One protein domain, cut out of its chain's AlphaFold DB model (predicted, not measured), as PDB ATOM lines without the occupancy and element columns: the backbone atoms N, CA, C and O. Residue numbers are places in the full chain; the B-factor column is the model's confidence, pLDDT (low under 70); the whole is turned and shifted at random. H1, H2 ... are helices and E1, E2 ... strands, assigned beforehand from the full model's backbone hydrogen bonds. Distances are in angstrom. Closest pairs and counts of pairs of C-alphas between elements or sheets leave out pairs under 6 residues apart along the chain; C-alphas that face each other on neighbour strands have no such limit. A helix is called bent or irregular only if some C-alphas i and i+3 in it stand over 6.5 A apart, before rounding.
ATOM      1  N   TYR A  11     114.054 130.756 151.859       83.62
ATOM      2  CA  TYR A  11     115.337 131.398 152.063       83.62
ATOM      3  C   TYR A  11     115.162 132.675 152.875       83.62
ATOM      4  O   TYR A  11     114.144 133.360 152.787       83.62
ATOM      5  N   SER A  12     116.166 132.989 153.682       88.88
ATOM      6  CA  SER A  12     116.294 134.288 154.334       88.88
ATOM      7  C   SER A  12     117.687 134.825 154.072       88.88
ATOM      8  O   SER A  12     118.660 134.078 154.150       88.88
ATOM      9  N   ILE A  13     117.774 136.105 153.727       88.19
ATOM     10  CA  ILE A  13     119.029 136.790 153.424       88.19
ATOM     11  C   ILE A  13     119.189 137.922 154.429       88.19
ATOM     12  O   ILE A  13     118.262 138.697 154.665       88.19
ATOM     13  N   LYS A  14     120.376 138.015 155.017       88.75
ATOM     14  CA  LYS A  14     120.807 139.133 155.849       88.75
ATOM     15  C   LYS A  14     121.951 139.837 155.143       88.75
ATOM     16  O   LYS A  14     122.942 139.199 154.796       88.75
ATOM     17  N   LEU A  15     121.788 141.139 154.949       85.25
ATOM     18  CA  LEU A  15     122.853 142.036 154.528       85.25
ATOM     19  C   LEU A  15     123.523 142.597 155.782       85.25
ATOM     20  O   LEU A  15     122.859 143.211 156.616       85.25
ATOM     21  N   ASN A  16     124.826 142.383 155.890       83.25
ATOM     22  CA  ASN A  16     125.682 142.956 156.913       83.25
ATOM     23  C   ASN A  16     126.611 143.959 156.228       83.25
ATOM     24  O   ASN A  16     127.314 143.618 155.279       83.25
ATOM     25  N   TRP A  17     126.592 145.199 156.703       77.00
ATOM     26  CA  TRP A  17     127.526 146.224 156.260       77.00
ATOM     27  C   TRP A  17     128.807 146.104 157.076       77.00
ATOM     28  O   TRP A  17     128.780 146.332 158.285       77.00
ATOM     29  N   ASP A  18     129.899 145.733 156.419       69.75
ATOM     30  CA  ASP A  18     131.244 146.003 156.915       69.75
ATOM     31  C   ASP A  18     131.654 147.398 156.415       69.75
ATOM     32  O   ASP A  18     131.158 147.852 155.381       69.75
ATOM     33  N   GLU A  19     132.547 148.091 157.124       66.44
ATOM     34  CA  GLU A  19     132.952 149.481 156.838       66.44
ATOM     35  C   GLU A  19     133.429 149.684 155.391       66.44
ATOM     36  O   GLU A  19     133.405 150.801 154.876       66.44
ATOM     37  N   GLN A  20     133.840 148.601 154.727       63.84
ATOM     38  CA  GLN A  20     134.354 148.609 153.363       63.84
ATOM     39  C   GLN A  20     133.438 147.893 152.360       63.84
ATOM     40  O   GLN A  20     133.463 148.233 151.177       63.84
ATOM     41  N   TYR A  21     132.602 146.934 152.787       71.56
ATOM     42  CA  TYR A  21     131.901 146.049 151.854       71.56
ATOM     43  C   TYR A  21     130.539 145.524 152.338       71.56
ATOM     44  O   TYR A  21     130.266 145.400 153.530       71.56
ATOM     45  N   ALA A  22     129.696 145.130 151.379       77.50
ATOM     46  CA  ALA A  22     128.461 144.393 151.631       77.50
ATOM     47  C   ALA A  22     128.749 142.893 151.819       77.50
ATOM     48  O   ALA A  22     129.186 142.217 150.886       77.50
ATOM     49  N   GLN A  23     128.467 142.358 153.008       81.81
ATOM     50  CA  GLN A  23     128.512 140.927 153.308       81.81
ATOM     51  C   GLN A  23     127.095 140.355 153.365       81.81
ATOM     52  O   GLN A  23     126.194 140.943 153.957       81.81
ATOM     53  N   TYR A  24     126.897 139.164 152.807       84.69
ATOM     54  CA  TYR A  24     125.603 138.491 152.802       84.69
ATOM     55  C   TYR A  24     125.681 137.182 153.579       84.69
ATOM     56  O   TYR A  24     126.603 136.385 153.423       84.69
ATOM     57  N   THR A  25     124.679 136.927 154.410       85.38
ATOM     58  CA  THR A  25     124.434 135.602 154.983       85.38
ATOM     59  C   THR A  25     123.079 135.126 154.500       85.38
ATOM     60  O   THR A  25     122.102 135.866 154.600       85.38
ATOM     61  N   ALA A  26     123.001 133.896 154.008       85.56
ATOM     62  CA  ALA A  26     121.749 133.286 153.601       85.56
ATOM     63  C   ALA A  26     121.494 131.990 154.363       85.56
ATOM     64  O   ALA A  26     122.395 131.184 154.580       85.56
ATOM     65  N   GLU A  27     120.251 131.776 154.766       88.88
ATOM     66  CA  GLU A  27     119.778 130.488 155.257       88.88
ATOM     67  C   GLU A  27     118.765 129.959 154.256       88.88
ATOM     68  O   GLU A  27     117.737 130.595 154.041       88.88
ATOM     69  N   ILE A  28     119.080 128.825 153.639       85.62
ATOM     70  CA  ILE A  28     118.389 128.273 152.479       85.62
ATOM     71  C   ILE A  28     117.911 126.867 152.839       85.62
ATOM     72  O   ILE A  28     118.693 126.026 153.282       85.62
ATOM     73  N   THR A  29     116.627 126.610 152.640       85.06
ATOM     74  CA  THR A  29     116.025 125.277 152.667       85.06
ATOM     75  C   THR A  29     115.504 125.007 151.266       85.06
ATOM     76  O   THR A  29     114.665 125.757 150.769       85.06
ATOM     77  N   GLY A  30     116.023 123.977 150.609       80.00
ATOM     78  CA  GLY A  30     115.691 123.679 149.221       80.00
ATOM     79  C   GLY A  30     116.621 122.634 148.625       80.00
ATOM     80  O   GLY A  30     117.392 121.978 149.332       80.00
ATOM     81  N   THR A  31     116.543 122.480 147.312       79.44
ATOM     82  CA  THR A  31     117.405 121.577 146.549       79.44
ATOM     83  C   THR A  31     118.839 122.115 146.467       79.44
ATOM     84  O   THR A  31     119.108 123.286 146.739       79.44
ATOM     85  N   HIS A  32     119.791 121.271 146.056       72.12
ATOM     86  CA  HIS A  32     121.154 121.740 145.774       72.12
ATOM     87  C   HIS A  32     121.188 122.796 144.652       72.12
ATOM     88  O   HIS A  32     122.054 123.668 144.669       72.12
ATOM     89  N   GLU A  33     120.243 122.746 143.712       75.75
ATOM     90  CA  GLU A  33     120.105 123.740 142.646       75.75
ATOM     91  C   GLU A  33     119.630 125.095 143.191       75.75
ATOM     92  O   GLU A  33     120.224 126.119 142.861       75.75
ATOM     93  N   ASP A  34     118.650 125.106 144.105       77.94
ATOM     94  CA  ASP A  34     118.200 126.338 144.770       77.94
ATOM     95  C   ASP A  34     119.362 127.017 145.516       77.94
ATOM     96  O   ASP A  34     119.575 128.224 145.406       77.94
ATOM     97  N   VAL A  35     120.158 126.226 146.242       76.56
ATOM     98  CA  VAL A  35     121.326 126.714 146.991       76.56
ATOM     99  C   VAL A  35     122.363 127.317 146.054       76.56
ATOM    100  O   VAL A  35     122.881 128.399 146.336       76.56
ATOM    101  N   ARG A  36     122.657 126.639 144.940       76.88
ATOM    102  CA  ARG A  36     123.603 127.120 143.934       76.88
ATOM    103  C   ARG A  36     123.134 128.445 143.334       76.88
ATOM    104  O   ARG A  36     123.884 129.414 143.381       76.88
ATOM    105  N   ASN A  37     121.893 128.504 142.856       80.50
ATOM    106  CA  ASN A  37     121.339 129.687 142.196       80.50
ATOM    107  C   ASN A  37     121.304 130.901 143.135       80.50
ATOM    108  O   ASN A  37     121.701 131.999 142.747       80.50
ATOM    109  N   ILE A  38     120.877 130.712 144.390       82.69
ATOM    110  CA  ILE A  38     120.854 131.791 145.389       82.69
ATOM    111  C   ILE A  38     122.279 132.252 145.714       82.69
ATOM    112  O   ILE A  38     122.535 133.451 145.801       82.69
ATOM    113  N   THR A  39     123.224 131.323 145.862       77.69
ATOM    114  CA  THR A  39     124.623 131.660 146.163       77.69
ATOM    115  C   THR A  39     125.279 132.437 145.022       77.69
ATOM    116  O   THR A  39     125.925 133.449 145.281       77.69
ATOM    117  N   GLU A  40     125.087 132.014 143.770       78.88
ATOM    118  CA  GLU A  40     125.627 132.703 142.589       78.88
ATOM    119  C   GLU A  40     125.071 134.135 142.468       78.88
ATOM    120  O   GLU A  40     125.820 135.068 142.174       78.88
ATOM    121  N   GLN A  41     123.784 134.346 142.773       82.38
ATOM    122  CA  GLN A  41     123.187 135.687 142.800       82.38
ATOM    123  C   GLN A  41     123.758 136.561 143.924       82.38
ATOM    124  O   GLN A  41     124.068 137.730 143.700       82.38
ATOM    125  N   LEU A  42     123.922 136.009 145.131       83.69
ATOM    126  CA  LEU A  42     124.513 136.731 146.263       83.69
ATOM    127  C   LEU A  42     125.969 137.114 145.989       83.69
ATOM    128  O   LEU A  42     126.379 138.228 146.310       83.69
ATOM    129  N   ALA A  43     126.735 136.218 145.368       78.25
ATOM    130  CA  ALA A  43     128.109 136.490 144.976       78.25
ATOM    131  C   ALA A  43     128.183 137.592 143.910       78.25
ATOM    132  O   ALA A  43     128.981 138.520 144.050       78.25
ATOM    133  N   TRP A  44     127.286 137.576 142.919       77.94
ATOM    134  CA  TRP A  44     127.204 138.640 141.917       77.94
ATOM    135  C   TRP A  44     126.843 139.998 142.534       77.94
ATOM    136  O   TRP A  44     127.464 141.010 142.204       77.94
ATOM    137  N   MET A  45     125.887 140.035 143.471       82.00
ATOM    138  CA  MET A  45     125.528 141.269 144.181       82.00
ATOM    139  C   MET A  45     126.694 141.805 145.017       82.00
ATOM    140  O   MET A  45     126.977 143.001 144.960       82.00
ATOM    141  N   ALA A  46     127.404 140.935 145.739       81.44
ATOM    142  CA  ALA A  46     128.573 141.314 146.530       81.44
ATOM    143  C   ALA A  46     129.702 141.894 145.662       81.44
ATOM    144  O   ALA A  46     130.244 142.951 145.985       81.44
ATOM    145  N   ALA A  47     130.015 141.243 144.536       75.81
ATOM    146  CA  ALA A  47     131.011 141.713 143.573       75.81
ATOM    147  C   ALA A  47     130.623 143.064 142.953       75.81
ATOM    148  O   ALA A  47     131.426 143.998 142.932       75.81
ATOM    149  N   THR A  48     129.374 143.188 142.496       76.81
ATOM    150  CA  THR A  48     128.862 144.410 141.858       76.81
ATOM    151  C   THR A  48     128.886 145.588 142.824       76.81
ATOM    152  O   THR A  48     129.351 146.671 142.470       76.81
ATOM    153  N   PHE A  49     128.427 145.378 144.062       78.50
ATOM    154  CA  PHE A  49     128.400 146.435 145.064       78.50
ATOM    155  C   PHE A  49     129.812 146.919 145.407       78.50
ATOM    156  O   PHE A  49     130.069 148.121 145.437       78.50
ATOM    157  N   ARG A  50     130.752 145.986 145.588       78.94
ATOM    158  CA  ARG A  50     132.160 146.304 145.833       78.94
ATOM    159  C   ARG A  50     132.766 147.108 144.683       78.94
ATOM    160  O   ARG A  50     133.330 148.169 144.918       78.94
ATOM    161  N   ASN A  51     132.616 146.637 143.446       74.31
ATOM    162  CA  ASN A  51     133.157 147.320 142.269       74.31
ATOM    163  C   ASN A  51     132.581 148.735 142.102       74.31
ATOM    164  O   ASN A  51     133.320 149.668 141.790       74.31
ATOM    165  N   SER A  52     131.287 148.914 142.388       76.75
ATOM    166  CA  SER A  52     130.655 150.234 142.408       76.75
ATOM    167  C   SER A  52     131.232 151.145 143.498       76.75
ATOM    168  O   SER A  52     131.477 152.318 143.226       76.75
ATOM    169  N   ASN A  53     131.450 150.635 144.714       76.88
ATOM    170  CA  ASN A  53     132.020 151.411 145.822       76.88
ATOM    171  C   ASN A  53     133.455 151.864 145.534       76.88
ATOM    172  O   ASN A  53     133.795 153.022 145.765       76.88
ATOM    173  N   ASP A  54     134.269 150.969 144.977       72.06
ATOM    174  CA  ASP A  54     135.673 151.236 144.650       72.06
ATOM    175  C   ASP A  54     135.846 151.934 143.283       72.06
ATOM    176  O   ASP A  54     136.970 152.201 142.860       72.06
ATOM    177  N   SER A  55     134.746 152.239 142.579       76.19
ATOM    178  CA  SER A  55     134.744 152.834 141.230       76.19
ATOM    179  C   SER A  55     135.663 152.093 140.245       76.19
ATOM    180  O   SER A  55     136.408 152.705 139.477       76.19
ATOM    181  N   THR A  56     135.627 150.761 140.282       68.31
ATOM    182  CA  THR A  56     136.526 149.879 139.531       68.31
ATOM    183  C   THR A  56     135.757 148.828 138.738       68.31
ATOM    184  O   THR A  56     134.745 148.307 139.194       68.31
ATOM    185  N   ASN A  57     136.285 148.465 137.568       64.25
ATOM    186  CA  ASN A  57     135.807 147.335 136.759       64.25
ATOM    187  C   ASN A  57     136.742 146.118 136.873       64.25
ATOM    188  O   ASN A  57     136.703 145.221 136.035       64.25
ATOM    189  N   ALA A  58     137.629 146.106 137.871       64.62
ATOM    190  CA  ALA A  58     138.564 145.009 138.087       64.62
ATOM    191  C   ALA A  58     137.841 143.705 138.448       64.62
ATOM    192  O   ALA A  58     136.742 143.716 139.020       64.62
ATOM    193  N   THR A  59     138.512 142.583 138.173       67.25
ATOM    194  CA  THR A  59     138.076 141.252 138.593       67.25
ATOM    195  C   THR A  59     137.756 141.262 140.084       67.25
ATOM    196  O   THR A  59     138.594 141.607 140.925       67.25
ATOM    197  N   SER A  60     136.517 140.913 140.416       69.44
ATOM    198  CA  SER A  60     136.058 140.844 141.801       69.44
ATOM    199  C   SER A  60     136.142 139.411 142.291       69.44
ATOM    200  O   SER A  60     135.591 138.507 141.666       69.44
ATOM    201  N   LYS A  61     136.814 139.210 143.425       73.50
ATOM    202  CA  LYS A  61     136.852 137.916 144.101       73.50
ATOM    203  C   LYS A  61     135.864 137.920 145.251       73.50
ATOM    204  O   LYS A  61     135.852 138.851 146.052       73.50
ATOM    205  N   VAL A  62     135.058 136.876 145.352       73.88
ATOM    206  CA  VAL A  62     134.084 136.714 146.430       73.88
ATOM    207  C   VAL A  62     134.353 135.400 147.135       73.88
ATOM    208  O   VAL A  62     134.418 134.343 146.512       73.88
ATOM    209  N   TYR A  63     134.520 135.479 148.446       77.06
ATOM    210  CA  TYR A  63     134.593 134.318 149.305       77.06
ATOM    211  C   TYR A  63     133.195 133.792 149.599       77.06
ATOM    212  O   TYR A  63     132.293 134.554 149.955       77.06
ATOM    213  N   PHE A  64     133.062 132.474 149.521       75.94
ATOM    214  CA  PHE A  64     131.866 131.750 149.899       75.94
ATOM    215  C   PHE A  64     132.204 130.599 150.841       75.94
ATOM    216  O   PHE A  64     133.106 129.803 150.571       75.94
ATOM    217  N   SER A  65     131.439 130.493 151.921       76.56
ATOM    218  CA  SER A  65     131.426 129.333 152.803       76.56
ATOM    219  C   SER A  65     129.998 128.888 153.066       76.56
ATOM    220  O   SER A  65     129.057 129.685 153.040       76.56
ATOM    221  N   TRP A  66     129.820 127.598 153.334       75.88
ATOM    222  CA  TRP A  66     128.519 127.089 153.732       75.88
ATOM    223  C   TRP A  66     128.620 125.944 154.730       75.88
ATOM    224  O   TRP A  66     129.577 125.178 154.744       75.88
ATOM    225  N   THR A  67     127.582 125.823 155.552       76.56
ATOM    226  CA  THR A  67     127.386 124.734 156.511       76.56
ATOM    227  C   THR A  67     126.024 124.094 156.280       76.56
ATOM    228  O   THR A  67     125.039 124.785 156.001       76.56
ATOM    229  N   LYS A  68     125.944 122.767 156.414       76.25
ATOM    230  CA  LYS A  68     124.684 122.016 156.330       76.25
ATOM    231  C   LYS A  68     124.251 121.534 157.704       76.25
ATOM    232  O   LYS A  68     125.022 120.890 158.406       76.25
ATOM    233  N   LYS A  69     122.985 121.758 158.057       77.00
ATOM    234  CA  LYS A  69     122.351 121.159 159.236       77.00
ATOM    235  C   LYS A  69     120.978 120.609 158.855       77.00
ATOM    236  O   LYS A  69     119.997 121.345 158.777       77.00
ATOM    237  N   GLY A  70     120.908 119.301 158.606       78.56
ATOM    238  CA  GLY A  70     119.693 118.653 158.095       78.56
ATOM    239  C   GLY A  70     119.374 119.092 156.661       78.56
ATOM    240  O   GLY A  70     120.235 119.009 155.785       78.56
ATOM    241  N   SER A  71     118.148 119.567 156.424       74.88
ATOM    242  CA  SER A  71     117.704 120.145 155.143       74.88
ATOM    243  C   SER A  71     118.073 121.624 154.963       74.88
ATOM    244  O   SER A  71     117.853 122.176 153.889       74.88
ATOM    245  N   ARG A  72     118.630 122.270 155.996       77.06
ATOM    246  CA  ARG A  72     118.972 123.694 155.980       77.06
ATOM    247  C   ARG A  72     120.451 123.890 155.684       77.06
ATOM    248  O   ARG A  72     121.308 123.257 156.302       77.06
ATOM    249  N   ILE A  73     120.738 124.810 154.776       79.81
ATOM    250  CA  ILE A  73     122.080 125.272 154.441       79.81
ATOM    251  C   ILE A  73     122.216 126.716 154.900       79.81
ATOM    252  O   ILE A  73     121.349 127.544 154.637       79.81
ATOM    253  N   ARG A  74     123.302 127.018 155.608       82.19
ATOM    254  CA  ARG A  74     123.688 128.385 155.947       82.19
ATOM    255  C   ARG A  74     124.912 128.752 155.125       82.19
ATOM    256  O   ARG A  74     125.954 128.130 155.284       82.19
ATOM    257  N   ALA A  75     124.745 129.741 154.265       80.44
ATOM    258  CA  ALA A  75     125.728 130.286 153.348       80.44
ATOM    259  C   ALA A  75     126.216 131.652 153.848       80.44
ATOM    260  O   ALA A  75     125.420 132.470 154.313       80.44
ATOM    261  N   GLU A  76     127.508 131.916 153.722       80.62
ATOM    262  CA  GLU A  76     128.128 133.215 153.966       80.62
ATOM    263  C   GLU A  76     128.915 133.630 152.724       80.62
ATOM    264  O   GLU A  76     129.708 132.858 152.188       80.62
ATOM    265  N   ILE A  77     128.660 134.849 152.256       83.56
ATOM    266  CA  ILE A  77     129.242 135.430 151.052       83.56
ATOM    267  C   ILE A  77     129.856 136.773 151.438       83.56
ATOM    268  O   ILE A  77     129.162 137.638 151.978       83.56
ATOM    269  N   LYS A  78     131.139 136.976 151.136       80.06
ATOM    270  CA  LYS A  78     131.829 138.255 151.366       80.06
ATOM    271  C   LYS A  78     132.783 138.582 150.215       80.06
ATOM    272  O   LYS A  78     133.505 137.688 149.770       80.06
ATOM    273  N   PRO A  79     132.820 139.825 149.715       75.19
ATOM    274  CA  PRO A  79     133.818 140.219 148.731       75.19
ATOM    275  C   PRO A  79     135.212 140.251 149.372       75.19
ATOM    276  O   PRO A  79     135.357 140.457 150.578       75.19
ATOM    277  N   LEU A  80     136.241 140.018 148.561       73.19
ATOM    278  CA  LEU A  80     137.639 140.089 148.967       73.19
ATOM    279  C   LEU A  80     138.268 141.434 148.539       73.19
ATOM    280  O   LEU A  80     137.894 141.997 147.499       73.19
ATOM    281  N   PRO A  81     139.253 141.947 149.302       70.62
ATOM    282  CA  PRO A  81     140.001 143.155 148.947       70.62
ATOM    283  C   PRO A  81     140.642 143.094 147.547       70.62
ATOM    284  O   PRO A  81     140.991 142.011 147.073       70.62
ATOM    285  N   LEU A  82     140.836 144.253 146.902       61.47
ATOM    286  CA  LEU A  82     141.456 144.390 145.565       61.47
ATOM    287  C   LEU A  82     142.834 143.730 145.466       61.47
ATOM    288  O   LEU A  82     143.091 143.005 144.509       61.47
ATOM    289  N   ASP A  83     143.661 143.893 146.497       60.97
ATOM    290  CA  ASP A  83     145.040 143.394 146.525       60.97
ATOM    291  C   ASP A  83     145.161 141.958 147.057       60.97
ATOM    292  O   ASP A  83     146.253 141.488 147.386       60.97
ATOM    293  N   PRO A 100     132.896 123.536 152.833       53.47
ATOM    294  CA  PRO A 100     133.552 123.788 151.559       53.47
ATOM    295  C   PRO A 100     133.658 125.295 151.321       53.47
ATOM    296  O   PRO A 100     132.675 126.032 151.455       53.47
ATOM    297  N   GLN A 101     134.863 125.744 150.988       55.44
ATOM    298  CA  GLN A 101     135.170 127.148 150.741       55.44
ATOM    299  C   GLN A 101     135.445 127.332 149.254       55.44
ATOM    300  O   GLN A 101     136.200 126.556 148.663       55.44
ATOM    301  N   TYR A 102     134.847 128.358 148.659       55.69
ATOM    302  CA  TYR A 102     135.019 128.662 147.242       55.69
ATOM    303  C   TYR A 102     135.383 130.127 147.054       55.69
ATOM    304  O   TYR A 102     134.928 130.996 147.803       55.69
ATOM    305  N   ILE A 103     136.195 130.381 146.034       62.00
ATOM    306  CA  ILE A 103     136.434 131.724 145.518       62.00
ATOM    307  C   ILE A 103     135.703 131.821 144.185       62.00
ATOM    308  O   ILE A 103     135.924 131.002 143.291       62.00
ATOM    309  N   PHE A 104     134.818 132.808 144.087       58.84
ATOM    310  CA  PHE A 104     134.190 133.208 142.839       58.84
ATOM    311  C   PHE A 104     134.977 134.372 142.253       58.84
ATOM    312  O   PHE A 104     135.069 135.420 142.891       58.84
ATOM    313  N   GLU A 105     135.532 134.198 141.058       57.72
ATOM    314  CA  GLU A 105     136.154 135.288 140.303       57.72
ATOM    315  C   GLU A 105     135.178 135.774 139.231       57.72
ATOM    316  O   GLU A 105     134.739 134.985 138.391       57.72
ATOM    317  N   TYR A 106     134.813 137.058 139.300       56.94
ATOM    318  CA  TYR A 106     133.939 137.728 138.339       56.94
ATOM    319  C   TYR A 106     134.765 138.588 137.382       56.94
ATOM    320  O   TYR A 106     135.253 139.647 137.780       56.94
ATOM    321  N   GLU A 107     134.877 138.149 136.126       54.78
ATOM    322  CA  GLU A 107     135.424 138.931 135.009       54.78
ATOM    323  C   GLU A 107     134.300 139.292 134.042       54.78
ATOM    324  O   GLU A 107     133.882 138.430 133.269       54.78
ATOM    325  N   ASP A 108     133.823 140.544 134.096       48.12
ATOM    326  CA  ASP A 108     132.859 141.205 133.186       48.12
ATOM    327  C   ASP A 108     131.460 140.534 133.077       48.12
ATOM    328  O   ASP A 108     130.428 141.175 133.261       48.12
ATOM    329  N   VAL A 109     131.405 139.220 132.841       38.81
ATOM    330  CA  VAL A 109     130.213 138.356 132.729       38.81
ATOM    331  C   VAL A 109     130.471 136.885 133.117       38.81
ATOM    332  O   VAL A 109     129.536 136.084 133.124       38.81
ATOM    333  N   SER A 110     131.714 136.505 133.431       41.75
ATOM    334  CA  SER A 110     132.105 135.110 133.686       41.75
ATOM    335  C   SER A 110     132.344 134.855 135.168       41.75
ATOM    336  O   SER A 110     132.971 135.670 135.839       41.75
ATOM    337  N   VAL A 111     131.857 133.712 135.659       48.03
ATOM    338  CA  VAL A 111     132.019 133.266 137.048       48.03
ATOM    339  C   VAL A 111     132.893 132.020 137.077       48.03
ATOM    340  O   VAL A 111     132.482 130.963 136.594       48.03
ATOM    341  N   TYR A 112     134.079 132.123 137.670       50.12
ATOM    342  CA  TYR A 112     134.958 130.974 137.883       50.12
ATOM    343  C   TYR A 112     134.861 130.513 139.332       50.12
ATOM    344  O   TYR A 112     135.166 131.271 140.249       50.12
ATOM    345  N   ILE A 113     134.425 129.268 139.531       53.34
ATOM    346  CA  ILE A 113     134.348 128.635 140.850       53.34
ATOM    347  C   ILE A 113     135.625 127.834 141.055       53.34
ATOM    348  O   ILE A 113     135.832 126.818 140.391       53.34
ATOM    349  N   GLN A 114     136.464 128.263 141.993       54.31
ATOM    350  CA  GLN A 114     137.622 127.478 142.409       54.31
ATOM    351  C   GLN A 114     137.382 126.926 143.819       54.31
ATOM    352  O   GLN A 114     137.131 127.716 144.737       54.31
ATOM    353  N   PRO A 115     137.426 125.593 144.025       49.03
ATOM    354  CA  PRO A 115     137.493 125.050 145.374       49.03
ATOM    355  C   PRO A 115     138.769 125.572 146.034       49.03
ATOM    356  O   PRO A 115     139.829 125.612 145.402       49.03
ATOM    357  N   LYS A 116     138.681 125.975 147.305       47.06
ATOM    358  CA  LYS A 116     139.873 126.247 148.109       47.06
ATOM    359  C   LYS A 116     140.729 124.985 148.056       47.06
ATOM    360  O   LYS A 116     140.244 123.923 148.436       47.06
TER     361      LYS A 116
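What this domain is: This is residues 11 to 83 and 100 to 116 of the 122 residues of an uncharacterized protein of Metarhizium acridum (strain CQMa 102) (UniProt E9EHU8). One twisted sheet of six strands curls round a single long helix, H1, which packs on one face of the sheet and leaves the other face bare. Three hairpins, E1 with E2, E3 with E4 and E5 with E6, make up this sheet, and H1 comes between the first two along the chain. The printed part has 90 residues, with the order E1, E2, H1, E3, E4, E5, E6; across the sheet the order is E1, E2, E4, E3, E5, E6, all antiparallel. The class is mixed, helices and strands. The whole is compact, with a radius of gyration of the C-alphas of 12.7 A, and elongated in outline, spanning 40 by 25 by 20 A.

Where its parts are: Find C-alpha 11 at (115.337, 131.398, 152.063); from there E1 runs through residues 11 to 17, 19.6 A long. E2, residues 22 to 29, covers 22.8 A. At C-alpha 32, (121.154, 121.740, 145.774), begins H1, residues 32 to 53, 31.6 A long and not bent. Next come E3, residues 60 to 69, 29.7 A, and E4, residues 72 to 79, 23.4 A. Past the cut, look for E5 at residues 101 to 107, 19.7 A, and E6 at residues 110 to 115, 16.3 A, ending at C-alpha 115, (137.493, 125.050, 145.374).

How they stand to each other: Start at the edge strand E1: N 14 and O 25 of its hairpin partner E2 are 2.8 A apart. E2 and E4 are antiparallel at 164 degrees, with N 26 and O 75 at 2.8 A. In the hairpin of E3 and E4, N 65 and O 76 are 2.9 A apart. E3 and E5 stand at 149 degrees, with N 62 and O 104 at 2.9 A, and the hairpin of E5 and edge strand E6 has N 105 and O 112 at 3.1 A. H1 is on the sheet, and every O i to N i+4 pair in it is within hydrogen-bond range. Its closest C-alphas to E4 are those of Ala 46 and Pro 79, 5.8 A; to E3, those of Ala 47 and Ser 60, 5.4 A. E1 and H1 are near each other. E2, H1 and E3 form a split strand-helix-strand unit, two strands running the same way with E4 between them, its crossover right-handed. E1 and E6 are apart.

The domain as a whole: The two C-alphas farthest apart are those of Ser 55 and Gly 70, 41.0 A. Residues 84 to 99 are not printed, and C-alphas 83 and 100 are 23.3 A apart across this cut. Of the links that are printed whole, none is long. The mean pLDDT of the printed part is 72.6; look for values under 70 at residues 18 to 20, 56 to 60, 82 to 83 and 100 to 116.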